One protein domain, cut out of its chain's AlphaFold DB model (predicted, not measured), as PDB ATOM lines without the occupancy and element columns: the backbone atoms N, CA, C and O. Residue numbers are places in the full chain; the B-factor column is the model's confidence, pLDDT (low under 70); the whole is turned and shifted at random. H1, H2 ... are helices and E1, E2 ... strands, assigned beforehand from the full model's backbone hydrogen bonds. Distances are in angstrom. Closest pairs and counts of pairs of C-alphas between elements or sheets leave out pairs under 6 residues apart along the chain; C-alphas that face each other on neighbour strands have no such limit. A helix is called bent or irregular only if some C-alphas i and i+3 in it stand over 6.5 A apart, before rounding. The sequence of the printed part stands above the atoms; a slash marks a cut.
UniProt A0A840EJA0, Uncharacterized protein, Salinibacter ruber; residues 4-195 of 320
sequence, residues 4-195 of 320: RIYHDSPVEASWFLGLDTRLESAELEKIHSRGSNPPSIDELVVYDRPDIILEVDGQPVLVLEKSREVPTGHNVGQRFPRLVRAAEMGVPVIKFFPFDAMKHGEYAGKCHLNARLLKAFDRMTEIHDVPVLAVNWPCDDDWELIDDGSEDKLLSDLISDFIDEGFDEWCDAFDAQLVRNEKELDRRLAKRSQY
ATOM      1  N   ARG A   4      16.484  17.307 -13.847       98.44
ATOM      2  CA  ARG A   4      16.995  17.831 -12.587       98.44
ATOM      3  C   ARG A   4      16.059  17.448 -11.450       98.44
ATOM      4  O   ARG A   4      14.843  17.459 -11.601       98.44
ATOM      5  N   ILE A   5      16.628  17.098 -10.307       98.62
ATOM      6  CA  ILE A   5      15.899  16.737  -9.096       98.62
ATOM      7  C   ILE A   5      16.255  17.756  -8.025       98.62
ATOM      8  O   ILE A   5      17.387  17.798  -7.534       98.62
ATOM      9  N   TYR A   6      15.268  18.560  -7.648       98.69
ATOM     10  CA  TYR A   6      15.355  19.401  -6.468       98.69
ATOM     11  C   TYR A   6      14.982  18.583  -5.235       98.69
ATOM     12  O   TYR A   6      13.977  17.874  -5.250       98.69
ATOM     13  N   HIS A   7      15.766  18.687  -4.164       98.38
ATOM     14  CA  HIS A   7      15.549  17.887  -2.958       98.38
ATOM     15  C   HIS A   7      15.715  18.678  -1.652       98.38
ATOM     16  O   HIS A   7      16.582  19.554  -1.549       98.38
ATOM     17  N   ASP A   8      14.955  18.335  -0.605       96.69
ATOM     18  CA  ASP A   8      15.198  18.875   0.747       96.69
ATOM     19  C   ASP A   8      16.367  18.143   1.435       96.69
ATOM     20  O   ASP A   8      17.230  18.771   2.061       96.69
ATOM     21  N   SER A   9      16.471  16.822   1.230       96.81
ATOM     22  CA  SER A   9      17.496  15.957   1.830       96.81
ATOM     23  C   SER A   9      18.274  15.130   0.794       96.81
ATOM     24  O   SER A   9      17.667  14.513  -0.078       96.81
ATOM     25  N   PRO A  10      19.616  15.015   0.902       96.56
ATOM     26  CA  PRO A  10      20.406  14.135   0.030       96.56
ATOM     27  C   PRO A  10      20.013  12.651   0.111       96.56
ATOM     28  O   PRO A  10      20.228  11.899  -0.839       96.56
ATOM     29  N   VAL A  11      19.464  12.218   1.254       96.31
ATOM     30  CA  VAL A  11      18.990  10.838   1.450       96.31
ATOM     31  C   VAL A  11      17.765  10.562   0.582       96.31
ATOM     32  O   VAL A  11      17.709   9.534  -0.084       96.31
ATOM     33  N   GLU A  12      16.812  11.494   0.550       95.94
ATOM     34  CA  GLU A  12      15.623  11.405  -0.306       95.94
ATOM     35  C   GLU A  12      16.007  11.510  -1.780       95.94
ATOM     36  O   GLU A  12      15.507  10.727  -2.579       95.94
ATOM     37  N   ALA A  13      16.961  12.380  -2.129       97.44
ATOM     38  CA  ALA A  13      17.488  12.459  -3.490       97.44
ATOM     39  C   ALA A  13      18.087  11.122  -3.952       97.44
ATOM     40  O   ALA A  13      17.769  10.638  -5.032       97.44
ATOM     41  N   SER A  14      18.919  10.498  -3.111       97.31
ATOM     42  CA  SER A  14      19.564   9.218  -3.441       97.31
ATOM     43  C   SER A  14      18.550   8.083  -3.571       97.31
ATOM     44  O   SER A  14      18.694   7.228  -4.438       97.31
ATOM     45  N   TRP A  15      17.519   8.082  -2.725       97.19
ATOM     46  CA  TRP A  15      16.406   7.145  -2.834       97.19
ATOM     47  C   TRP A  15      15.606   7.354  -4.126       97.19
ATOM     48  O   TRP A  15      15.367   6.388  -4.842       97.19
ATOM     49  N   PHE A  16      15.249   8.596  -4.459       98.25
ATOM     50  CA  PHE A  16      14.460   8.906  -5.652       98.25
ATOM     51  C   PHE A  16      15.201   8.547  -6.949       98.25
ATOM     52  O   PHE A  16      14.605   7.972  -7.853       98.25
ATOM     53  N   LEU A  17      16.518   8.791  -7.013       98.00
ATOM     54  CA  LEU A  17      17.372   8.328  -8.116       98.00
ATOM     55  C   LEU A  17      17.312   6.805  -8.311       98.00
ATOM     56  O   LEU A  17      17.395   6.328  -9.436       98.00
ATOM     57  N   GLY A  18      17.176   6.050  -7.219       97.00
ATOM     58  CA  GLY A  18      17.095   4.592  -7.247       97.00
ATOM     59  C   GLY A  18      15.757   4.039  -7.742       97.00
ATOM     60  O   GLY A  18      15.660   2.830  -7.941       97.00
ATOM     61  N   LEU A  19      14.738   4.885  -7.948       98.06
ATOM     62  CA  LEU A  19      13.423   4.429  -8.404       98.06
ATOM     63  C   LEU A  19      13.420   4.019  -9.880       98.06
ATOM     64  O   LEU A  19      12.665   3.116 -10.231       98.06
ATOM     65  N   ASP A  20      14.263   4.636 -10.716       98.31
ATOM     66  CA  ASP A  20      14.422   4.299 -12.135       98.31
ATOM     67  C   ASP A  20      15.845   4.622 -12.627       98.31
ATOM     68  O   ASP A  20      16.357   5.721 -12.417       98.31
ATOM     69  N   THR A  21      16.472   3.692 -13.355       97.31
ATOM     70  CA  THR A  21      17.847   3.841 -13.877       97.31
ATOM     71  C   THR A  21      18.061   5.073 -14.768       97.31
ATOM     72  O   THR A  21      19.173   5.587 -14.863       97.31
ATOM     73  N   ARG A  22      17.010   5.590 -15.417       96.94
ATOM     74  CA  ARG A  22      17.072   6.797 -16.260       96.94
ATOM     75  C   ARG A  22      17.245   8.074 -15.442       96.94
ATOM     76  O   ARG A  22      17.659   9.093 -15.994       96.94
ATOM     77  N   LEU A  23      16.960   8.024 -14.142       97.38
ATOM     78  CA  LEU A  23      17.176   9.137 -13.227       97.38
ATOM     79  C   LEU A  23      18.625   9.208 -12.735       97.38
ATOM     80  O   LEU A  23      19.040  10.284 -12.333       97.38
ATOM     81  N   GLU A  24      19.426   8.137 -12.815       94.94
ATOM     82  CA  GLU A  24      20.786   8.070 -12.238       94.94
ATOM     83  C   GLU A  24      21.720   9.209 -12.680       94.94
ATOM     84  O   GLU A  24      22.601   9.624 -11.924       94.94
ATOM     85  N   SER A  25      21.541   9.722 -13.901       93.12
ATOM     86  CA  SER A  25      22.330  10.830 -14.451       93.12
ATOM     87  C   SER A  25      21.705  12.216 -14.255       93.12
ATOM     88  O   SER A  25      22.227  13.188 -14.802       93.12
ATOM     89  N   ALA A  26      20.577  12.318 -13.550       97.44
ATOM     90  CA  ALA A  26      19.907  13.585 -13.297       97.44
ATOM     91  C   ALA A  26      20.785  14.521 -12.454       97.44
ATOM     92  O   ALA A  26      21.524  14.099 -11.561       97.44
ATOM     93  N   GLU A  27      20.690  15.817 -12.731       97.81
ATOM     94  CA  GLU A  27      21.343  16.831 -11.910       97.81
ATOM     95  C   GLU A  27      20.619  16.943 -10.563       97.81
ATOM     96  O   GLU A  27      19.396  17.029 -10.524       97.81
ATOM     97  N   LEU A  28      21.359  16.958  -9.454       98.31
ATOM     98  CA  LEU A  28      20.782  17.172  -8.127       98.31
ATOM     99  C   LEU A  28      20.970  18.626  -7.699       98.31
ATOM    100  O   LEU A  28      22.094  19.131  -7.695       98.31
ATOM    101  N   GLU A  29      19.891  19.267  -7.260       98.12
ATOM    102  CA  GLU A  29      19.926  20.613  -6.691       98.12
ATOM    103  C   GLU A  29      19.212  20.638  -5.334       98.12
ATOM    104  O   GLU A  29      18.180  20.005  -5.123       98.12
ATOM    105  N   LYS A  30      19.764  21.363  -4.363       98.19
ATOM    106  CA  LYS A  30      19.125  21.483  -3.051       98.19
ATOM    107  C   LYS A  30      18.007  22.522  -3.116       98.19
ATOM    108  O   LYS A  30      18.228  23.628  -3.594       98.19
ATOM    109  N   ILE A  31      16.857  22.229  -2.514       97.75
ATOM    110  CA  ILE A  31      15.816  23.235  -2.278       97.75
ATOM    111  C   ILE A  31      16.312  24.220  -1.213       97.75
ATOM    112  O   ILE A  31      16.510  23.883  -0.037       97.75
ATOM    113  N   HIS A  32      16.514  25.465  -1.624       94.88
ATOM    114  CA  HIS A  32      16.942  26.558  -0.768       94.88
ATOM    115  C   HIS A  32      15.754  27.238  -0.073       94.88
ATOM    116  O   HIS A  32      14.580  26.917  -0.278       94.88
ATOM    117  N   SER A  33      16.060  28.186   0.813       90.00
ATOM    118  CA  SER A  33      15.050  29.065   1.401       90.00
ATOM    119  C   SER A  33      14.298  29.848   0.324       90.00
ATOM    120  O   SER A  33      14.865  30.162  -0.721       90.00
ATOM    121  N   ARG A  34      13.048  30.222   0.621       88.94
ATOM    122  CA  ARG A  34      12.233  31.094  -0.240       88.94
ATOM    123  C   ARG A  34      13.008  32.350  -0.654       88.94
ATOM    124  O   ARG A  34      13.732  32.927   0.161       88.94
ATOM    125  N   GLY A  35      12.855  32.763  -1.903       89.75
ATOM    126  CA  GLY A  35      13.594  33.842  -2.554       89.75
ATOM    127  C   GLY A  35      15.014  33.468  -2.989       89.75
ATOM    128  O   GLY A  35      15.763  34.346  -3.408       89.75
ATOM    129  N   SER A  36      15.430  32.207  -2.841       94.06
ATOM    130  CA  SER A  36      16.781  31.729  -3.193       94.06
ATOM    131  C   SER A  36      16.775  30.538  -4.155       94.06
ATOM    132  O   SER A  36      17.810  29.899  -4.325       94.06
ATOM    133  N   ASN A  37      15.630  30.236  -4.767       96.19
ATOM    134  CA  ASN A  37      15.470  29.191  -5.777       96.19
ATOM    135  C   ASN A  37      15.199  29.818  -7.159       96.19
ATOM    136  O   ASN A  37      14.843  31.001  -7.231       96.19
ATOM    137  N   PRO A  38      15.314  29.054  -8.262       96.31
ATOM    138  CA  PRO A  38      14.742  29.458  -9.545       96.31
ATOM    139  C   PRO A  38      13.245  29.803  -9.416       96.31
ATOM    140  O   PRO A  38      12.574  29.208  -8.572       96.31
ATOM    141  N   PRO A  39      12.691  30.721 -10.236       95.94
ATOM    142  CA  PRO A  39      11.332  31.240 -10.041       95.94
ATOM    143  C   PRO A  39      10.235  30.171  -9.913       95.94
ATOM    144  O   PRO A  39       9.441  30.231  -8.980       95.94
ATOM    145  N   SER A  40      10.229  29.160 -10.788       96.00
ATOM    146  CA  SER A  40       9.256  28.054 -10.761       96.00
ATOM    147  C   SER A  40       9.331  27.235  -9.467       96.00
ATOM    148  O   SER A  40       8.310  26.863  -8.893       96.00
ATOM    149  N   ILE A  41      10.544  26.992  -8.973       97.69
ATOM    150  CA  ILE A  41      10.785  26.265  -7.725       97.69
ATOM    151  C   ILE A  41      10.402  27.122  -6.519       97.69
ATOM    152  O   ILE A  41       9.796  26.620  -5.574       97.69
ATOM    153  N   ASP A  42      10.703  28.421  -6.548       95.69
ATOM    154  CA  ASP A  42      10.364  29.330  -5.453       95.69
ATOM    155  C   ASP A  42       8.846  29.479  -5.276       95.69
ATOM    156  O   ASP A  42       8.337  29.480  -4.151       95.69
ATOM    157  N   GLU A  43       8.113  29.511  -6.391       95.69
ATOM    158  CA  GLU A  43       6.653  29.484  -6.398       95.69
ATOM    159  C   GLU A  43       6.080  28.171  -5.845       95.69
ATOM    160  O   GLU A  43       5.081  28.216  -5.120       95.69
ATOM    161  N   LEU A  44       6.704  27.017  -6.116       96.62
ATOM    162  CA  LEU A  44       6.263  25.717  -5.588       96.62
ATOM    163  C   LEU A  44       6.444  25.607  -4.071       96.62
ATOM    164  O   LEU A  44       5.592  25.055  -3.373       96.62
ATOM    165  N   VAL A  45       7.526  26.168  -3.531       95.44
ATOM    166  CA  VAL A  45       7.856  26.052  -2.098       95.44
ATOM    167  C   VAL A  45       7.267  27.169  -1.240       95.44
ATOM    168  O   VAL A  45       7.558  27.278  -0.035       95.44
ATOM    169  N   VAL A  46       6.419  28.014  -1.840       93.44
ATOM    170  CA  VAL A  46       5.824  29.139  -1.130       93.44
ATOM    171  C   VAL A  46       4.987  28.655   0.041       93.44
ATOM    172  O   VAL A  46       5.098  29.266   1.084       93.44
ATOM    173  N   TYR A  47       4.249  27.537  -0.015       94.06
ATOM    174  CA  TYR A  47       3.477  27.067   1.154       94.06
ATOM    175  C   TYR A  47       4.350  26.323   2.168       94.06
ATOM    176  O   TYR A  47       4.404  26.701   3.341       94.06
ATOM    177  N   ASP A  48       5.078  25.308   1.715       92.19
ATOM    178  CA  ASP A  48       6.056  24.540   2.485       92.19
ATOM    179  C   ASP A  48       7.009  23.833   1.500       92.19
ATOM    180  O   ASP A  48       6.675  23.706   0.323       92.19
ATOM    181  N   ARG A  49       8.193  23.403   1.946       93.94
ATOM    182  CA  ARG A  49       9.187  22.755   1.062       93.94
ATOM    183  C   ARG A  49       8.889  21.263   0.913       93.94
ATOM    184  O   ARG A  49       8.775  20.632   1.961       93.94
ATOM    185  N   PRO A  50       8.772  20.711  -0.307       96.44
ATOM    186  CA  PRO A  50       8.606  19.284  -0.492       96.44
ATOM    187  C   PRO A  50       9.920  18.506  -0.433       96.44
ATOM    188  O   PRO A  50      10.992  19.102  -0.520       96.44
ATOM    189  N   ASP A  51       9.825  17.185  -0.297       97.62
ATOM    190  CA  ASP A  51      10.990  16.293  -0.264       97.62
ATOM    191  C   ASP A  51      11.685  16.251  -1.636       97.62
ATOM    192  O   ASP A  51      12.908  16.391  -1.706       97.62
ATOM    193  N   ILE A  52      10.905  16.109  -2.718       98.69
ATOM    194  CA  ILE A  52      11.381  16.016  -4.106       98.69
ATOM    195  C   ILE A  52      10.533  16.888  -5.046       98.69
ATOM    196  O   ILE A  52       9.301  16.863  -4.995       98.69
ATOM    197  N   ILE A  53      11.198  17.599  -5.961       98.81
ATOM    198  CA  ILE A  53      10.601  18.170  -7.178       98.81
ATOM    199  C   ILE A  53      11.418  17.663  -8.368       98.81
ATOM    200  O   ILE A  53      12.625  17.901  -8.443       98.81
ATOM    201  N   LEU A  54      10.765  16.968  -9.292       98.75
ATOM    202  CA  LEU A  54      11.356  16.548 -10.556       98.75
ATOM    203  C   LEU A  54      11.120  17.637 -11.601       98.75
ATOM    204  O   LEU A  54       9.984  18.043 -11.839       98.75
ATOM    205  N   GLU A  55      12.195  18.088 -12.230       98.50
ATOM    206  CA  GLU A  55      12.194  19.062 -13.312       98.50
ATOM    207  C   GLU A  55      12.697  18.406 -14.602       98.50
ATOM    208  O   GLU A  55      13.747  17.756 -14.619       98.50
ATOM    209  N   VAL A  56      11.962  18.610 -15.696       98.19
ATOM    210  CA  VAL A  56      12.336  18.159 -17.040       98.19
ATOM    211  C   VAL A  56      12.338  19.354 -17.980       98.19
ATOM    212  O   VAL A  56      11.388  20.128 -18.026       98.19
ATOM    213  N   ASP A  57      13.450  19.535 -18.697       96.50
ATOM    214  CA  ASP A  57      13.663  20.635 -19.648       96.50
ATOM    215  C   ASP A  57      13.303  22.029 -19.068       96.50
ATOM    216  O   ASP A  57      12.805  22.918 -19.760       96.50
ATOM    217  N   GLY A  58      13.598  22.229 -17.775       95.81
ATOM    218  CA  GLY A  58      13.393  23.488 -17.053       95.81
ATOM    219  C   GLY A  58      11.972  23.717 -16.530       95.81
ATOM    220  O   GLY A  58      11.664  24.842 -16.134       95.81
ATOM    221  N   GLN A  59      11.094  22.709 -16.566       96.94
ATOM    222  CA  GLN A  59       9.737  22.768 -16.016       96.94
ATOM    223  C   GLN A  59       9.545  21.711 -14.919       96.94
ATOM    224  O   GLN A  59       9.904  20.552 -15.135       96.94
ATOM    225  N   PRO A  60       8.993  22.068 -13.744       98.31
ATOM    226  CA  PRO A  60       8.581  21.080 -12.755       98.31
ATOM    227  C   PRO A  60       7.478  20.183 -13.323       98.31
ATOM    228  O   PRO A  60       6.457  20.690 -13.773       98.31
ATOM    229  N   VAL A  61       7.681  18.869 -13.280       98.62
ATOM    230  CA  VAL A  61       6.737  17.875 -13.825       98.62
ATOM    231  C   VAL A  61       6.177  16.932 -12.767       98.62
ATOM    232  O   VAL A  61       5.217  16.230 -13.038       98.62
ATOM    233  N   LEU A  62       6.759  16.883 -11.565       98.81
ATOM    234  CA  LEU A  62       6.253  16.054 -10.469       98.81
ATOM    235  C   LEU A  62       6.751  16.580  -9.121       98.81
ATOM    236  O   LEU A  62       7.935  16.879  -8.958       98.81
ATOM    237  N   VAL A  63       5.862  16.621  -8.131       98.81
ATOM    238  CA  VAL A  63       6.222  16.775  -6.716       98.81
ATOM    239  C   VAL A  63       5.996  15.456  -5.994       98.81
ATOM    240  O   VAL A  63       4.924  14.858  -6.093       98.81
ATOM    241  N   LEU A  64       6.990  15.013  -5.227       98.56
ATOM    242  CA  LEU A  64       6.890  13.786  -4.450       98.56
ATOM    243  C   LEU A  64       7.196  14.024  -2.970       98.56
ATOM    244  O   LEU A  64       8.168  14.679  -2.603       98.56
ATOM    245  N   GLU A  65       6.362  13.428  -2.120       96.88
ATOM    246  CA  GLU A  65       6.498  13.403  -0.667       96.88
ATOM    247  C   GLU A  65       6.655  11.979  -0.147       96.88
ATOM    248  O   GLU A  65       5.800  11.129  -0.409       96.88
ATOM    249  N   LYS A  66       7.684  11.737   0.669       95.06
ATOM    250  CA  LYS A  66       7.939  10.452   1.322       95.06
ATOM    251  C   LYS A  66       7.797  10.601   2.830       95.06
ATOM    252  O   LYS A  66       8.517  11.353   3.481       95.06
ATOM    253  N   SER A  67       6.918   9.815   3.444       92.94
ATOM    254  CA  SER A  67       6.794   9.808   4.902       92.94
ATOM    255  C   SER A  67       6.659   8.401   5.448       92.94
ATOM    256  O   SER A  67       5.784   7.661   5.028       92.94
ATOM    257  N   ARG A  68       7.483   8.064   6.445       92.06
ATOM    258  CA  ARG A  68       7.336   6.851   7.270       92.06
ATOM    259  C   ARG A  68       6.461   7.093   8.504       92.06
ATOM    260  O   ARG A  68       6.371   6.238   9.380       92.06
ATOM    261  N   GLU A  69       5.867   8.280   8.636       89.38
ATOM    262  CA  GLU A  69       5.062   8.605   9.808       89.38
ATOM    263  C   GLU A  69       3.812   7.727   9.865       89.38
ATOM    264  O   GLU A  69       2.983   7.717   8.955       89.38
ATOM    265  N   VAL A  70       3.652   7.030  10.989       88.25
ATOM    266  CA  VAL A  70       2.452   6.248  11.290       88.25
ATOM    267  C   VAL A  70       1.220   7.165  11.190       88.25
ATOM    268  O   VAL A  70       1.242   8.266  11.761       88.25
ATOM    269  N   PRO A  71       0.125   6.742  10.522       85.38
ATOM    270  CA  PRO A  71      -1.033   7.588  10.231       85.38
ATOM    271  C   PRO A  71      -1.904   7.817  11.478       85.38
ATOM    272  O   PRO A  71      -3.036   7.348  11.590       85.38
ATOM    273  N   THR A  72      -1.370   8.538  12.465       81.25
ATOM    274  CA  THR A  72      -2.035   8.807  13.742       81.25
ATOM    275  C   THR A  72      -2.638  10.199  13.777       81.25
ATOM    276  O   THR A  72      -1.936  11.195  13.582       81.25
ATOM    277  N   GLY A  73      -3.925  10.278  14.125       73.00
ATOM    278  CA  GLY A  73      -4.613  11.542  14.376       73.00
ATOM    279  C   GLY A  73      -4.469  12.517  13.207       73.00
ATOM    280  O   GLY A  73      -4.858  12.215  12.083       73.00
ATOM    281  N   HIS A  74      -3.901  13.686  13.484       66.81
ATOM    282  CA  HIS A  74      -3.722  14.750  12.501       66.81
ATOM    283  C   HIS A  74      -2.348  14.727  11.800       66.81
ATOM    284  O   HIS A  74      -2.111  15.568  10.937       66.81
ATOM    285  N   ASN A  75      -1.440  13.791  12.115       72.75
ATOM    286  CA  ASN A  75      -0.098  13.759  11.502       72.75
ATOM    287  C   ASN A  75      -0.154  13.686   9.972       72.75
ATOM    288  O   ASN A  75       0.626  14.332   9.281       72.75
ATOM    289  N   VAL A  76      -1.178  13.010   9.448       75.12
ATOM    290  CA  VAL A  76      -1.438  12.890   8.010       75.12
ATOM    291  C   VAL A  76      -1.571  14.241   7.293       75.12
ATOM    292  O   VAL A  76      -1.295  14.310   6.095       75.12
ATOM    293  N   GLY A  77      -1.955  15.307   8.006       81.38
ATOM    294  CA  GLY A  77      -2.132  16.649   7.457       81.38
ATOM    295  C   GLY A  77      -0.889  17.539   7.491       81.38
ATOM    296  O   GLY A  77      -0.883  18.535   6.784       81.38
ATOM    297  N   GLN A  78       0.170  17.215   8.246       85.50
ATOM    298  CA  GLN A  78       1.314  18.130   8.467       85.50
ATOM    299  C   GLN A  78       1.973  18.616   7.168       85.50
ATOM    300  O   GLN A  78       2.343  19.781   7.032       85.50
ATOM    301  N   ARG A  79       2.070  17.709   6.194       89.62
ATOM    302  CA  ARG A  79       2.707  17.940   4.894       89.62
ATOM    303  C   ARG A  79       1.716  18.255   3.777       89.62
ATOM    304  O   ARG A  79       2.068  18.216   2.613       89.62
ATOM    305  N   PHE A  80       0.456  18.528   4.100       95.00
ATOM    306  CA  PHE A  80      -0.566  18.795   3.088       95.00
ATOM    307  C   PHE A  80      -0.362  20.114   2.308       95.00
ATOM    308  O   PHE A  80      -0.573  20.097   1.101       95.00
ATOM    309  N   PRO A  81       0.091  21.241   2.912       95.62
ATOM    310  CA  PRO A  81       0.165  22.526   2.203       95.62
ATOM    311  C   PRO A  81       1.056  22.512   0.952       95.62
ATOM    312  O   PRO A  81       0.675  23.042  -0.082       95.62
ATOM    313  N   ARG A  82       2.222  21.868   1.018       94.88
ATOM    314  CA  ARG A  82       3.137  21.692  -0.129       94.88
ATOM    315  C   ARG A  82       2.495  20.938  -1.301       94.88
ATOM    316  O   ARG A  82       2.740  21.291  -2.445       94.88
ATOM    317  N   LEU A  83       1.623  19.967  -1.018       97.88
ATOM    318  CA  LEU A  83       0.889  19.228  -2.050       97.88
ATOM    319  C   LEU A  83      -0.176  20.102  -2.702       97.88
ATOM    320  O   LEU A  83      -0.348  20.076  -3.914       97.88
ATOM    321  N   VAL A  84      -0.864  20.911  -1.892       97.81
ATOM    322  CA  VAL A  84      -1.838  21.884  -2.395       97.81
ATOM    323  C   VAL A  84      -1.175  22.870  -3.339       97.81
ATOM    324  O   VAL A  84      -1.731  23.147  -4.393       97.81
ATOM    325  N   ARG A  85       0.014  23.376  -2.991       97.50
ATOM    326  CA  ARG A  85       0.696  24.344  -3.849       97.50
ATOM    327  C   ARG A  85       1.095  23.753  -5.199       97.50
ATOM    328  O   ARG A  85       0.946  24.435  -6.203       97.50
ATOM    329  N   ALA A  86       1.581  22.513  -5.213       98.31
ATOM    330  CA  ALA A  86       1.906  21.808  -6.448       98.31
ATOM    331  C   ALA A  86       0.670  21.639  -7.345       98.31
ATOM    332  O   ALA A  86       0.711  22.033  -8.508       98.31
ATOM    333  N   ALA A  87      -0.451  21.185  -6.774       98.38
ATOM    334  CA  ALA A  87      -1.708  21.057  -7.509       98.38
ATOM    335  C   ALA A  87      -2.219  22.410  -8.042       98.38
ATOM    336  O   ALA A  87      -2.579  22.515  -9.206       98.38
ATOM    337  N   GLU A  88      -2.157  23.479  -7.237       97.94
ATOM    338  CA  GLU A  88      -2.505  24.848  -7.667       97.94
ATOM    339  C   GLU A  88      -1.607  25.384  -8.803       97.94
ATOM    340  O   GLU A  88      -1.950  26.381  -9.437       97.94
ATOM    341  N   MET A  89      -0.448  24.762  -9.044       97.81
ATOM    342  CA  MET A  89       0.461  25.077 -10.152       97.81
ATOM    343  C   MET A  89       0.330  24.106 -11.335       97.81
ATOM    344  O   MET A  89       1.107  24.221 -12.279       97.81
ATOM    345  N   GLY A  90      -0.619  23.165 -11.295       98.12
ATOM    346  CA  GLY A  90      -0.784  22.141 -12.330       98.12
ATOM    347  C   GLY A  90       0.342  21.106 -12.353       98.12
ATOM    348  O   GLY A  90       0.565  20.475 -13.377       98.12
ATOM    349  N   VAL A  91       1.077  20.934 -11.248       98.69
ATOM    350  CA  VAL A  91       2.140  19.925 -11.137       98.69
ATOM    351  C   VAL A  91       1.586  18.701 -10.404       98.69
ATOM    352  O   VAL A  91       1.126  18.856  -9.264       98.69
ATOM    353  N   PRO A  92       1.628  17.491 -10.997       98.69
ATOM    354  CA  PRO A  92       1.110  16.293 -10.353       98.69
ATOM    355  C   PRO A  92       1.886  15.961  -9.085       98.69
ATOM    356  O   PRO A  92       3.056  16.321  -8.901       98.69
ATOM    357  N   VAL A  93       1.198  15.271  -8.181       98.56
ATOM    358  CA  VAL A  93       1.689  15.003  -6.835       98.56
ATOM    359  C   VAL A  93       1.618  13.521  -6.522       98.56
ATOM    360  O   VAL A  93       0.566  12.906  -6.655       98.56
ATOM    361  N   ILE A  94       2.697  12.975  -5.965       98.69
ATOM    362  CA  ILE A  94       2.687  11.663  -5.317       98.69
ATOM    363  C   ILE A  94       3.013  11.823  -3.835       98.69
ATOM    364  O   ILE A  94       4.073  12.318  -3.458       98.69
ATOM    365  N   LYS A  95       2.129  11.337  -2.964       98.06
ATOM    366  CA  LYS A  95       2.435  11.130  -1.549       98.06
ATOM    367  C   LYS A  95       2.617   9.640  -1.286       98.06
ATOM    368  O   LYS A  95       1.644   8.887  -1.310       98.06
ATOM    369  N   PHE A  96       3.842   9.232  -0.975       97.81
ATOM    370  CA  PHE A  96       4.207   7.870  -0.602       97.81
ATOM    371  C   PHE A  96       4.313   7.738   0.922       97.81
ATOM    372  O   PHE A  96       5.198   8.321   1.557       97.81
ATOM    373  N   PHE A  97       3.356   7.035   1.536       96.06
ATOM    374  CA  PHE A  97       3.243   6.957   2.995       96.06
ATOM    375  C   PHE A  97       2.410   5.753   3.468       96.06
ATOM    376  O   PHE A  97       1.593   5.236   2.705       96.06
ATOM    377  N   PRO A  98       2.553   5.314   4.735       95.75
ATOM    378  CA  PRO A  98       1.779   4.199   5.260       95.75
ATOM    379  C   PRO A  98       0.294   4.522   5.358       95.75
ATOM    380  O   PRO A  98      -0.120   5.461   6.049       95.75
ATOM    381  N   PHE A  99      -0.534   3.695   4.728       95.50
ATOM    382  CA  PHE A  99      -1.979   3.761   4.916       95.50
ATOM    383  C   PHE A  99      -2.394   3.101   6.228       95.50
ATOM    384  O   PHE A  99      -3.393   3.482   6.829       95.50
ATOM    385  N   ASP A 100      -1.638   2.112   6.679       94.25
ATOM    386  CA  ASP A 100      -1.879   1.349   7.890       94.25
ATOM    387  C   ASP A 100      -0.509   1.013   8.505       94.25
ATOM    388  O   ASP A 100       0.415   0.673   7.773       94.25
ATOM    389  N   ALA A 101      -0.347   1.172   9.823       95.00
ATOM    390  CA  ALA A 101       0.916   0.867  10.508       95.00
ATOM    391  C   ALA A 101       0.748   0.727  12.030       95.00
ATOM    392  O   ALA A 101      -0.189   1.276  12.626       95.00
ATOM    393  N   MET A 102       1.677   0.019  12.672       94.12
ATOM    394  CA  MET A 102       1.788  -0.083  14.123       94.12
ATOM    395  C   MET A 102       2.348   1.216  14.708       94.12
ATOM    396  O   MET A 102       3.406   1.705  14.314       94.12
ATOM    397  N   LYS A 103       1.652   1.785  15.694       91.56
ATOM    398  CA  LYS A 103       2.229   2.814  16.560       91.56
ATOM    399  C   LYS A 103       2.930   2.144  17.733       91.56
ATOM    400  O   LYS A 103       2.317   1.339  18.428       91.56
ATOM    401  N   HIS A 104       4.149   2.587  18.017       88.00
ATOM    402  CA  HIS A 104       4.925   2.184  19.190       88.00
ATOM    403  C   HIS A 104       4.833   3.217  20.326       88.00
ATOM    404  O   HIS A 104       4.594   4.405  20.090       88.00
ATOM    405  N   GLY A 105       5.030   2.774  21.573       85.81
ATOM    406  CA  GLY A 105       5.077   3.630  22.771       85.81
ATOM    407  C   GLY A 105       3.888   3.464  23.728       85.81
ATOM    408  O   GLY A 105       3.214   2.442  23.725       85.81
ATOM    409  N   GLU A 106       3.636   4.476  24.567       80.31
ATOM    410  CA  GLU A 106       2.624   4.436  25.648       80.31
ATOM    411  C   GLU A 106       1.206   4.117  25.144       80.31
ATOM    412  O   GLU A 106       0.445   3.415  25.803       80.31
ATOM    413  N   TYR A 107       0.876   4.588  23.940       81.06
ATOM    414  CA  TYR A 107      -0.401   4.342  23.270       81.06
ATOM    415  C   TYR A 107      -0.185   3.475  22.031       81.06
ATOM    416  O   TYR A 107      -0.540   3.884  20.922       81.06
ATOM    417  N   ALA A 108       0.483   2.332  22.211       86.38
ATOM    418  CA  ALA A 108       0.757   1.404  21.126       86.38
ATOM    419  C   ALA A 108      -0.537   0.839  20.530       86.38
ATOM    420  O   ALA A 108      -1.505   0.562  21.245       86.38
ATOM    421  N   GLY A 109      -0.557   0.668  19.213       90.56
ATOM    422  CA  GLY A 109      -1.710   0.095  18.536       90.56
ATOM    423  C   GLY A 109      -1.758   0.363  17.042       90.56
ATOM    424  O   GLY A 109      -1.080   1.241  16.504       90.56
ATOM    425  N   LYS A 110      -2.625  -0.403  16.380       92.75
ATOM    426  CA  LYS A 110      -2.858  -0.321  14.940       92.75
ATOM    427  C   LYS A 110      -3.475   1.021  14.583       92.75
ATOM    428  O   LYS A 110      -4.533   1.398  15.097       92.75
ATOM    429  N   CYS A 111      -2.805   1.731  13.692       92.50
ATOM    430  CA  CYS A 111      -3.239   3.015  13.191       92.50
ATOM    431  C   CYS A 111      -3.629   2.885  11.729       92.50
ATOM    432  O   CYS A 111      -3.030   2.127  10.971       92.50
ATOM    433  N   HIS A 112      -4.656   3.640  11.363       92.62
ATOM    434  CA  HIS A 112      -5.263   3.589  10.049       92.62
ATOM    435  C   HIS A 112      -5.361   4.997   9.494       92.62
ATOM    436  O   HIS A 112      -5.774   5.921  10.202       92.62
ATOM    437  N   LEU A 113      -5.069   5.132   8.210       93.31
ATOM    438  CA  LEU A 113      -5.272   6.344   7.446       93.31
ATOM    439  C   LEU A 113      -6.715   6.828   7.576       93.31
ATOM    440  O   LEU A 113      -7.681   6.076   7.401       93.31
ATOM    441  N   ASN A 114      -6.827   8.120   7.874       92.81
ATOM    442  CA  ASN A 114      -8.073   8.861   7.885       92.81
ATOM    443  C   ASN A 114      -8.531   9.076   6.438       92.81
ATOM    444  O   ASN A 114      -7.873   9.795   5.688       92.81
ATOM    445  N   ALA A 115      -9.661   8.476   6.061       95.00
ATOM    446  CA  ALA A 115     -10.145   8.481   4.678       95.00
ATOM    447  C   ALA A 115     -10.436   9.892   4.129       95.00
ATOM    448  O   ALA A 115     -10.377  10.101   2.924       95.00
ATOM    449  N   ARG A 116     -10.642  10.886   5.006       95.44
ATOM    450  CA  ARG A 116     -10.776  12.302   4.615       95.44
ATOM    451  C   ARG A 116      -9.559  12.846   3.866       95.44
ATOM    452  O   ARG A 116      -9.703  13.823   3.143       95.44
ATOM    453  N   LEU A 117      -8.377  12.247   4.048       95.50
ATOM    454  CA  LEU A 117      -7.194  12.608   3.267       95.50
ATOM    455  C   LEU A 117      -7.365  12.204   1.798       95.50
ATOM    456  O   LEU A 117      -7.120  13.025   0.926       95.50
ATOM    457  N   LEU A 118      -7.812  10.969   1.540       97.25
ATOM    458  CA  LEU A 118      -8.043  10.478   0.178       97.25
ATOM    459  C   LEU A 118      -9.184  11.248  -0.492       97.25
ATOM    460  O   LEU A 118      -9.033  11.670  -1.628       97.25
ATOM    461  N   LYS A 119     -10.264  11.530   0.249       97.56
ATOM    462  CA  LYS A 119     -11.353  12.397  -0.229       97.56
ATOM    463  C   LYS A 119     -10.850  13.798  -0.603       97.56
ATOM    464  O   LYS A 119     -11.248  14.339  -1.621       97.56
ATOM    465  N   ALA A 120      -9.927  14.372   0.173       97.94
ATOM    466  CA  ALA A 120      -9.341  15.666  -0.170       97.94
ATOM    467  C   ALA A 120      -8.430  15.597  -1.409       97.94
ATOM    468  O   ALA A 120      -8.422  16.544  -2.181       97.94
ATOM    469  N   PHE A 121      -7.680  14.506  -1.613       98.50
ATOM    470  CA  PHE A 121      -6.869  14.304  -2.824       98.50
ATOM    471  C   PHE A 121      -7.723  14.165  -4.084       98.50
ATOM    472  O   PHE A 121      -7.410  14.778  -5.099       98.50
ATOM    473  N   ASP A 122      -8.818  13.420  -3.990       98.38
ATOM    474  CA  ASP A 122      -9.811  13.288  -5.054       98.38
ATOM    475  C   ASP A 122     -10.386  14.664  -5.432       98.38
ATOM    476  O   ASP A 122     -10.243  15.125  -6.561       98.38
ATOM    477  N   ARG A 123     -10.854  15.427  -4.433       98.44
ATOM    478  CA  ARG A 123     -11.330  16.807  -4.629       98.44
ATOM    479  C   ARG A 123     -10.265  17.755  -5.184       98.44
ATOM    480  O   ARG A 123     -10.602  18.647  -5.952       98.44
ATOM    481  N   MET A 124      -9.000  17.610  -4.786       98.56
ATOM    482  CA  MET A 124      -7.898  18.390  -5.362       98.56
ATOM    483  C   MET A 124      -7.688  18.049  -6.837       98.56
ATOM    484  O   MET A 124      -7.517  18.969  -7.630       98.56
ATOM    485  N   THR A 125      -7.737  16.761  -7.182       98.75
ATOM    486  CA  THR A 125      -7.589  16.279  -8.560       98.75
ATOM    487  C   THR A 125      -8.688  16.852  -9.449       98.75
ATOM    488  O   THR A 125      -8.395  17.447 -10.478       98.75
ATOM    489  N   GLU A 126      -9.942  16.779  -8.999       98.44
ATOM    490  CA  GLU A 126     -11.093  17.326  -9.726       98.44
ATOM    491  C   GLU A 126     -11.049  18.854  -9.886       98.44
ATOM    492  O   GLU A 126     -11.429  19.380 -10.929       98.44
ATOM    493  N   ILE A 127     -10.644  19.587  -8.843       98.56
ATOM    494  CA  ILE A 127     -10.672  21.058  -8.841       98.56
ATOM    495  C   ILE A 127      -9.545  21.656  -9.687       98.56
ATOM    496  O   ILE A 127      -9.758  22.681 -10.337       98.56
ATOM    497  N   HIS A 128      -8.352  21.063  -9.628       98.38
ATOM    498  CA  HIS A 128      -7.156  21.599 -10.285       98.38
ATOM    499  C   HIS A 128      -6.826  20.919 -11.607       98.38
ATOM    500  O   HIS A 128      -5.892  21.358 -12.268       98.38
ATOM    501  N   ASP A 129      -7.581  19.885 -11.983       98.06
ATOM    502  CA  ASP A 129      -7.361  19.103 -13.202       98.06
ATOM    503  C   ASP A 129      -5.922  18.569 -13.289       98.06
ATOM    504  O   ASP A 129      -5.235  18.689 -14.299       98.06
ATOM    505  N   VAL A 130      -5.444  18.003 -12.174       98.44
ATOM    506  CA  VAL A 130      -4.090  17.454 -12.057       98.44
ATOM    507  C   VAL A 130      -4.056  16.275 -11.076       98.44
ATOM    508  O   VAL A 130      -4.632  16.375  -9.990       98.44
ATOM    509  N   PRO A 131      -3.374  15.159 -11.383       98.69
ATOM    510  CA  PRO A 131      -3.368  13.991 -10.510       98.69
ATOM    511  C   PRO A 131      -2.729  14.248  -9.140       98.69
ATOM    512  O   PRO A 131      -1.574  14.673  -9.023       98.69
ATOM    513  N   VAL A 132      -3.463  13.896  -8.079       98.75
ATOM    514  CA  VAL A 132      -2.972  13.889  -6.694       98.75
ATOM    515  C   VAL A 132      -3.057  12.474  -6.129       98.75
ATOM    516  O   VAL A 132      -4.109  11.984  -5.712       98.75
ATOM    517  N   LEU A 133      -1.915  11.793  -6.107       98.69
ATOM    518  CA  LEU A 133      -1.825  10.360  -5.864       98.69
ATOM    519  C   LEU A 133      -1.402  10.040  -4.429       98.69
ATOM    520  O   LEU A 133      -0.441  10.595  -3.893       98.69
ATOM    521  N   ALA A 134      -2.079   9.070  -3.816       98.19
ATOM    522  CA  ALA A 134      -1.623   8.408  -2.602       98.19
ATOM    523  C   ALA A 134      -1.057   7.019  -2.933       98.19
ATOM    524  O   ALA A 134      -1.761   6.168  -3.468       98.19
ATOM    525  N   VAL A 135       0.195   6.756  -2.562       98.31
ATOM    526  CA  VAL A 135       0.840   5.446  -2.734       98.31
ATOM    527  C   VAL A 135       1.121   4.862  -1.354       98.31
ATOM    528  O   VAL A 135       1.718   5.519  -0.500       98.31
ATOM    529  N   ASN A 136       0.648   3.639  -1.117       97.69
ATOM    530  CA  ASN A 136       0.770   2.993   0.184       97.69
ATOM    531  C   ASN A 136       2.192   2.485   0.422       97.69
ATOM    532  O   ASN A 136       2.677   1.658  -0.344       97.69
ATOM    533  N   TRP A 137       2.790   2.885   1.540       97.25
ATOM    534  CA  TRP A 137       3.925   2.178   2.126       97.25
ATOM    535  C   TRP A 137       3.414   0.914   2.837       97.25
ATOM    536  O   TRP A 137       2.684   1.035   3.828       97.25
ATOM    537  N   PRO A 138       3.743  -0.296   2.358       95.94
ATOM    538  CA  PRO A 138       3.186  -1.531   2.890       95.94
ATOM    539  C   PRO A 138       3.698  -1.864   4.297       95.94
ATOM    540  O   PRO A 138       4.816  -1.523   4.686       95.94
ATOM    541  N   CYS A 139       2.867  -2.583   5.046       95.69
ATOM    542  CA  CYS A 139       3.234  -3.176   6.323       95.69
ATOM    543  C   CYS A 139       3.163  -4.706   6.252       95.69
ATOM    544  O   CYS A 139       2.431  -5.253   5.421       95.69
ATOM    545  N   ASP A 140       3.894  -5.382   7.131       94.88
ATOM    546  CA  ASP A 140       3.811  -6.831   7.307       94.88
ATOM    547  C   ASP A 140       2.564  -7.255   8.119       94.88
ATOM    548  O   ASP A 140       1.694  -6.441   8.459       94.88
ATOM    549  N   ASP A 141       2.462  -8.553   8.425       94.56
ATOM    550  CA  ASP A 141       1.351  -9.124   9.199       94.56
ATOM    551  C   ASP A 141       1.288  -8.594  10.648       94.56
ATOM    552  O   ASP A 141       0.203  -8.550  11.252       94.56
ATOM    553  N   ASP A 142       2.421  -8.129  11.181       93.75
ATOM    554  CA  ASP A 142       2.560  -7.506  12.499       93.75
ATOM    555  C   ASP A 142       2.317  -5.987  12.466       93.75
ATOM    556  O   ASP A 142       2.233  -5.348  13.520       93.75
ATOM    557  N   TRP A 143       2.030  -5.436  11.280       94.06
ATOM    558  CA  TRP A 143       1.779  -4.019  11.007       94.06
ATOM    559  C   TRP A 143       3.042  -3.157  11.085       94.06
ATOM    560  O   TRP A 143       2.941  -1.927  11.136       94.06
ATOM    561  N   GLU A 144       4.219  -3.775  11.063       95.81
ATOM    562  CA  GLU A 144       5.484  -3.065  10.945       95.81
ATOM    563  C   GLU A 144       5.709  -2.637   9.499       95.81
ATOM    564  O   GLU A 144       5.315  -3.321   8.555       95.81
ATOM    565  N   LEU A 145       6.313  -1.464   9.316       96.06
ATOM    566  CA  LEU A 145       6.627  -0.969   7.980       96.06
ATOM    567  C   LEU A 145       7.703  -1.842   7.343       96.06
ATOM    568  O   LEU A 145       8.755  -2.047   7.945       96.06
ATOM    569  N   ILE A 146       7.459  -2.276   6.111       96.06
ATOM    570  CA  ILE A 146       8.455  -2.989   5.311       96.06
ATOM    571  C   ILE A 146       9.539  -1.992   4.881       96.06
ATOM    572  O   ILE A 146       9.206  -0.910   4.405       96.06
ATOM    573  N   ASP A 147      10.816  -2.315   5.088       94.25
ATOM    574  CA  ASP A 147      11.953  -1.465   4.698       94.25
ATOM    575  C   ASP A 147      13.131  -2.246   4.090       94.25
ATOM    576  O   ASP A 147      14.302  -1.898   4.260       94.25
ATOM    577  N   ASP A 148      12.808  -3.320   3.369       94.69
ATOM    578  CA  ASP A 148      13.765  -4.180   2.668       94.69
ATOM    579  C   ASP A 148      13.980  -3.790   1.190       94.69
ATOM    580  O   ASP A 148      14.687  -4.489   0.458       94.69
ATOM    581  N   GLY A 149      13.394  -2.670   0.759       93.38
ATOM    582  CA  GLY A 149      13.391  -2.151  -0.608       93.38
ATOM    583  C   GLY A 149      12.174  -2.591  -1.428       93.38
ATOM    584  O   GLY A 149      11.903  -2.009  -2.478       93.38
ATOM    585  N   SER A 150      11.410  -3.596  -0.981       95.94
ATOM    586  CA  SER A 150      10.198  -4.023  -1.691       95.94
ATOM    587  C   SER A 150       9.041  -3.030  -1.555       95.94
ATOM    588  O   SER A 150       8.152  -3.013  -2.411       95.94
ATOM    589  N   GLU A 151       9.071  -2.156  -0.542       96.19
ATOM    590  CA  GLU A 151       8.105  -1.074  -0.359       96.19
ATOM    591  C   GLU A 151       8.071  -0.105  -1.543       96.19
ATOM    592  O   GLU A 151       7.012   0.429  -1.872       96.19
ATOM    593  N   ASP A 152       9.214   0.083  -2.204       97.19
ATOM    594  CA  ASP A 152       9.379   1.046  -3.285       97.19
ATOM    595  C   ASP A 152       8.832   0.509  -4.610       97.19
ATOM    596  O   ASP A 152       8.594   1.287  -5.527       97.19
ATOM    597  N   LYS A 153       8.571  -0.801  -4.727       97.75
ATOM    598  CA  LYS A 153       8.291  -1.453  -6.014       97.75
ATOM    599  C   LYS A 153       7.131  -0.813  -6.781       97.75
ATOM    600  O   LYS A 153       7.274  -0.526  -7.964       97.75
ATOM    601  N   LEU A 154       6.003  -0.569  -6.109       97.69
ATOM    602  CA  LEU A 154       4.845   0.077  -6.739       97.69
ATOM    603  C   LEU A 154       5.177   1.504  -7.190       97.69
ATOM    604  O   LEU A 154       4.746   1.919  -8.258       97.69
ATOM    605  N   LEU A 155       5.922   2.252  -6.377       98.38
ATOM    606  CA  LEU A 155       6.309   3.612  -6.722       98.38
ATOM    607  C   LEU A 155       7.304   3.629  -7.888       98.38
ATOM    608  O   LEU A 155       7.128   4.424  -8.801       98.38
ATOM    609  N   SER A 156       8.303   2.747  -7.881       98.44
ATOM    610  CA  SER A 156       9.232   2.559  -8.996       98.44
ATOM    611  C   SER A 156       8.491   2.273 -10.294       98.44
ATOM    612  O   SER A 156       8.752   2.948 -11.278       98.44
ATOM    613  N   ASP A 157       7.531   1.342 -10.283       98.38
ATOM    614  CA  ASP A 157       6.744   1.017 -11.476       98.38
ATOM    615  C   ASP A 157       5.964   2.249 -11.980       98.38
ATOM    616  O   ASP A 157       6.027   2.568 -13.162       98.38
ATOM    617  N   LEU A 158       5.327   3.015 -11.080       98.38
ATOM    618  CA  LEU A 158       4.638   4.264 -11.442       98.38
ATOM    619  C   LEU A 158       5.580   5.314 -12.050       98.38
ATOM    620  O   LEU A 158       5.212   5.979 -13.014       98.38
ATOM    621  N   ILE A 159       6.779   5.493 -11.486       98.62
ATOM    622  CA  ILE A 159       7.768   6.447 -12.005       98.62
ATOM    623  C   ILE A 159       8.317   5.976 -13.355       98.62
ATOM    624  O   ILE A 159       8.492   6.795 -14.255       98.62
ATOM    625  N   SER A 160       8.566   4.676 -13.520       98.56
ATOM    626  CA  SER A 160       9.027   4.112 -14.787       98.56
ATOM    627  C   SER A 160       8.018   4.330 -15.910       98.56
ATOM    628  O   SER A 160       8.419   4.820 -16.969       98.56
ATOM    629  N   ASP A 161       6.739   4.041 -15.657       98.44
ATOM    630  CA  ASP A 161       5.656   4.234 -16.624       98.44
ATOM    631  C   ASP A 161       5.477   5.727 -16.960       98.44
ATOM    632  O   ASP A 161       5.436   6.103 -18.130       98.44
ATOM    633  N   PHE A 162       5.510   6.608 -15.950       98.56
ATOM    634  CA  PHE A 162       5.465   8.062 -16.148       98.56
ATOM    635  C   PHE A 162       6.604   8.570 -17.049       98.56
ATOM    636  O   PHE A 162       6.383   9.405 -17.926       98.56
ATOM    637  N   ILE A 163       7.828   8.051 -16.889       98.19
ATOM    638  CA  ILE A 163       8.958   8.398 -17.769       98.19
ATOM    639  C   ILE A 163       8.774   7.793 -19.171       98.19
ATOM    640  O   ILE A 163       9.114   8.445 -20.159       98.19
ATOM    641  N   ASP A 164       8.288   6.552 -19.283       98.06
ATOM    642  CA  ASP A 164       8.036   5.884 -20.573       98.06
ATOM    643  C   ASP A 164       6.993   6.627 -21.420       98.06
ATOM    644  O   ASP A 164       7.146   6.726 -22.639       98.06
ATOM    645  N   GLU A 165       5.991   7.216 -20.772       98.00
ATOM    646  CA  GLU A 165       4.961   8.045 -21.400       98.00
ATOM    647  C   GLU A 165       5.381   9.518 -21.556       98.00
ATOM    648  O   GLU A 165       4.590  10.368 -21.953       98.00
ATOM    649  N   GLY A 166       6.660   9.835 -21.326       97.38
ATOM    650  CA  GLY A 166       7.215  11.155 -21.616       97.38
ATOM    651  C   GLY A 166       6.820  12.236 -20.612       97.38
ATOM    652  O   GLY A 166       6.771  13.405 -20.991       97.38
ATOM    653  N   PHE A 167       6.614  11.857 -19.348       97.81
ATOM    654  CA  PHE A 167       6.202  12.732 -18.247       97.81
ATOM    655  C   PHE A 167       4.794  13.324 -18.411       97.81
ATOM    656  O   PHE A 167       4.535  14.409 -17.898       97.81
ATOM    657  N   ASP A 168       3.902  12.620 -19.112       97.75
ATOM    658  CA  ASP A 168       2.482  12.975 -19.192       97.75
ATOM    659  C   ASP A 168       1.819  12.797 -17.819       97.75
ATOM    660  O   ASP A 168       1.797  11.693 -17.260       97.75
ATOM    661  N   GLU A 169       1.301  13.886 -17.248       96.25
ATOM    662  CA  GLU A 169       0.607  13.851 -15.965       96.25
ATOM    663  C   GLU A 169      -0.602  12.901 -15.968       96.25
ATOM    664  O   GLU A 169      -0.920  12.340 -14.925       96.25
ATOM    665  N   TRP A 170      -1.221  12.630 -17.117       97.62
ATOM    666  CA  TRP A 170      -2.358  11.714 -17.250       97.62
ATOM    667  C   TRP A 170      -1.978  10.374 -17.889       97.62
ATOM    668  O   TRP A 170      -2.800   9.733 -18.541       97.62
ATOM    669  N   CYS A 171      -0.733   9.933 -17.690       97.94
ATOM    670  CA  CYS A 171      -0.293   8.599 -18.097       97.94
ATOM    671  C   CYS A 171      -1.182   7.480 -17.513       97.94
ATOM    672  O   CYS A 171      -1.723   7.595 -16.402       97.94
ATOM    673  N   ASP A 172      -1.271   6.349 -18.223       98.19
ATOM    674  CA  ASP A 172      -2.151   5.220 -17.865       98.19
ATOM    675  C   ASP A 172      -1.881   4.712 -16.431       98.19
ATOM    676  O   ASP A 172      -2.780   4.254 -15.711       98.19
ATOM    677  N   ALA A 173      -0.624   4.798 -15.989       98.12
ATOM    678  CA  ALA A 173      -0.197   4.395 -14.656       98.12
ATOM    679  C   ALA A 173      -0.763   5.293 -13.540       98.12
ATOM    680  O   ALA A 173      -1.169   4.784 -12.484       98.12
ATOM    681  N   PHE A 174      -0.824   6.609 -13.761       98.56
ATOM    682  CA  PHE A 174      -1.391   7.561 -12.803       98.56
ATOM    683  C   PHE A 174      -2.912   7.412 -12.731       98.56
ATOM    684  O   PHE A 174      -3.453   7.322 -11.624       98.56
ATOM    685  N   ASP A 175      -3.581   7.231 -13.870       98.31
ATOM    686  CA  ASP A 175      -5.013   6.916 -13.938       98.31
ATOM    687  C   ASP A 175      -5.350   5.626 -13.182       98.31
ATOM    688  O   ASP A 175      -6.252   5.577 -12.333       98.31
ATOM    689  N   ALA A 176      -4.569   4.567 -13.405       98.56
ATOM    690  CA  ALA A 176      -4.730   3.318 -12.671       98.56
ATOM    691  C   ALA A 176      -4.528   3.508 -11.156       98.56
ATOM    692  O   ALA A 176      -5.200   2.846 -10.355       98.56
ATOM    693  N   GLN A 177      -3.623   4.402 -10.744       98.75
ATOM    694  CA  GLN A 177      -3.405   4.723  -9.337       98.75
ATOM    695  C   GLN A 177      -4.549   5.551  -8.736       98.75
ATOM    696  O   GLN A 177      -4.941   5.274  -7.601       98.75
ATOM    697  N   LEU A 178      -5.148   6.491  -9.471       98.75
ATOM    698  CA  LEU A 178      -6.352   7.211  -9.034       98.75
ATOM    699  C   LEU A 178      -7.508   6.243  -8.761       98.75
ATOM    700  O   LEU A 178      -8.090   6.269  -7.675       98.75
ATOM    701  N   VAL A 179      -7.744   5.283  -9.660       98.56
ATOM    702  CA  VAL A 179      -8.754   4.226  -9.463       98.56
ATOM    703  C   VAL A 179      -8.454   3.369  -8.223       98.56
ATOM    704  O   VAL A 179      -9.367   2.898  -7.536       98.56
ATOM    705  N   ARG A 180      -7.176   3.132  -7.895       98.62
ATOM    706  CA  ARG A 180      -6.796   2.449  -6.642       98.62
ATOM    707  C   ARG A 180      -7.091   3.318  -5.418       98.62
ATOM    708  O   ARG A 180      -7.572   2.776  -4.422       98.62
ATOM    709  N   ASN A 181      -6.839   4.626  -5.482       98.69
ATOM    710  CA  ASN A 181      -7.131   5.562  -4.392       98.69
ATOM    711  C   ASN A 181      -8.639   5.643  -4.114       98.69
ATOM    712  O   ASN A 181      -9.032   5.596  -2.949       98.69
ATOM    713  N   GLU A 182      -9.470   5.690  -5.159       98.50
ATOM    714  CA  GLU A 182     -10.937   5.683  -5.054       98.50
ATOM    715  C   GLU A 182     -11.435   4.396  -4.377       98.50
ATOM    716  O   GLU A 182     -12.123   4.434  -3.356       98.50
ATOM    717  N   LYS A 183     -10.982   3.227  -4.851       98.44
ATOM    718  CA  LYS A 183     -11.321   1.935  -4.225       98.44
ATOM    719  C   LYS A 183     -10.871   1.856  -2.768       98.44
ATOM    720  O   LYS A 183     -11.540   1.231  -1.939       98.44
ATOM    721  N   GLU A 184      -9.727   2.448  -2.443       98.06
ATOM    722  CA  GLU A 184      -9.233   2.509  -1.071       98.06
ATOM    723  C   GLU A 184     -10.090   3.431  -0.194       98.06
ATOM    724  O   GLU A 184     -10.390   3.075   0.952       98.06
ATOM    725  N   LEU A 185     -10.520   4.580  -0.723       97.81
ATOM    726  CA  LEU A 185     -11.469   5.477  -0.072       97.81
ATOM    727  C   LEU A 185     -12.773   4.732   0.241       97.81
ATOM    728  O   LEU A 185     -13.153   4.652   1.414       97.81
ATOM    729  N   ASP A 186     -13.384   4.088  -0.753       97.69
ATOM    730  CA  ASP A 186     -14.612   3.300  -0.597       97.69
ATOM    731  C   ASP A 186     -14.466   2.200   0.454       97.69
ATOM    732  O   ASP A 186     -15.282   2.069   1.374       97.69
ATOM    733  N   ARG A 187     -13.376   1.425   0.380       97.50
ATOM    734  CA  ARG A 187     -13.072   0.363   1.349       97.50
ATOM    735  C   ARG A 187     -12.998   0.913   2.771       97.50
ATOM    736  O   ARG A 187     -13.462   0.261   3.716       97.50
ATOM    737  N   ARG A 188     -12.387   2.087   2.956       95.62
ATOM    738  CA  ARG A 188     -12.253   2.721   4.273       95.62
ATOM    739  C   ARG A 188     -13.575   3.282   4.770       95.62
ATOM    740  O   ARG A 188     -13.878   3.073   5.943       95.62
ATOM    741  N   LEU A 189     -14.366   3.927   3.917       95.75
ATOM    742  CA  LEU A 189     -15.689   4.439   4.283       95.75
ATOM    743  C   LEU A 189     -16.656   3.305   4.639       95.75
ATOM    744  O   LEU A 189     -17.363   3.405   5.640       95.75
ATOM    745  N   ALA A 190     -16.605   2.176   3.927       96.25
ATOM    746  CA  ALA A 190     -17.396   0.992   4.257       96.25
ATOM    747  C   ALA A 190     -17.052   0.414   5.644       96.25
ATOM    748  O   ALA A 190     -17.930  -0.061   6.364       96.25
ATOM    749  N   LYS A 191     -15.774   0.462   6.047       94.44
ATOM    750  CA  LYS A 191     -15.320  -0.003   7.371       94.44
ATOM    751  C   LYS A 191     -15.512   1.033   8.482       94.44
ATOM    752  O   LYS A 191     -15.652   0.659   9.645       94.44
ATOM    753  N   ARG A 192     -15.419   2.322   8.152       92.31
ATOM    754  CA  ARG A 192     -15.381   3.459   9.085       92.31
ATOM    755  C   ARG A 192     -16.162   4.633   8.501       92.31
ATOM    756  O   ARG A 192     -15.587   5.663   8.145       92.31
ATOM    757  N   SER A 193     -17.482   4.487   8.442       92.12
ATOM    758  CA  SER A 193     -18.388   5.492   7.868       92.12
ATOM    759  C   SER A 193     -18.306   6.852   8.567       92.12
ATOM    760  O   SER A 193     -18.576   7.877   7.952       92.12
ATOM    761  N   GLN A 194     -17.830   6.906   9.819       91.50
ATOM    762  CA  GLN A 194     -17.579   8.166  10.521       91.50
ATOM    763  C   GLN A 194     -16.537   9.064   9.840       91.50
ATOM    764  O   GLN A 194     -16.402  10.226  10.219       91.50
ATOM    765  N   TYR A 195     -15.741   8.545   8.898       91.44
ATOM    766  CA  TYR A 195     -14.832   9.367   8.104       91.44
ATOM    767  C   TYR A 195     -15.539  10.194   7.031       91.44
ATOM    768  O   TYR A 195     -14.945  11.168   6.581       91.44
TER     769      TYR A 195
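AT A GLANCE: This is residues 4 to 195 of the 320 residues of an uncharacterized protein of Salinibacter ruber (UniProt A0A840EJA0). A strongly twisted sheet of six strands runs through the domain between two layers of helices, with H1 and H5 over one face and H3 and H4 over the other, making three layers; the longest helix, H6, lies beside the sheet's edge strand E8. At one end E5 runs on into a small separate hairpin, E6 and E7. The printed part has 192 residues, with six named helices and eight named strands in the order E1 H1 E2 H2 E3 E4 H3 E5 E6 E7 H4 E8 H5 H6. The larger sheet is mixed, in the order E2 E1 E3 E4 E5 E8, and the class is mixed, helices and strands. The whole is compact, with a radius of gyration of the C-alphas of 16.4 A, and spans 44 by 35 by 33 A.

IN THESE COORDINATES: Find C-alpha 4 at (16.995, 17.831, -12.587), where E1, residues 4 to 7, begins. Its sheet also holds E2, 27 to 30; E3, 52 to 56; E4, 59 to 66, 21.3 A long; E5, 93 to 97; and E8, 132 to 136. The second sheet is E6, 100 to 103, and E7, 109 to 112. The helices are H1, 10 to 17; H2, 39 to 44; H3, 80 to 88; H4, 116 to 128, 17.9 A; H5, 150 to 164, 21.4 A; and H6, 172 to 191, 28.9 A, ending at C-alpha 191 (-15.320, -0.003, 7.371).

HOW THE PARTS SIT: Look first at inner strands E4 and E5, parallel at 15 degrees, with N 96 and O 65 2.8 A apart. E5 and E8 are parallel too, with N 95 to O 133 at 2.8 A. E3 and E4 form an antiparallel hairpin, with N 54 to O 62 at 2.9 A. E1, H1, E2 and E4, H3, E5 are strand-helix-strand units, parallel neighbour strands with a helix between, each with a right-handed crossover. H1 and H5 are on the same face, at heights of 7.2 A and 8.0 A over the sheet; H3 is on the opposite face, at 8.8 A. H2 only grazes the sheet. H6 stands only just at the sheet's level, at 3.7 A. H4 touches H3 with its residues 124 to 128, closest at C-alphas 128 and 87, 6.1 A. H5 is irregular, C-alphas 151 and 154 being 7.3 A apart, with 9 of 11 O i to N i+4 pairs within hydrogen-bond range; in the other helices every such pair is.

THE WHOLE: The C-alphas of Asp 57 and Glu 106 are farthest apart, 49.4 A. The printed part has no cut. The links E4 to H3 and E8 to H5 are long. Only residue 74 has pLDDT under 70.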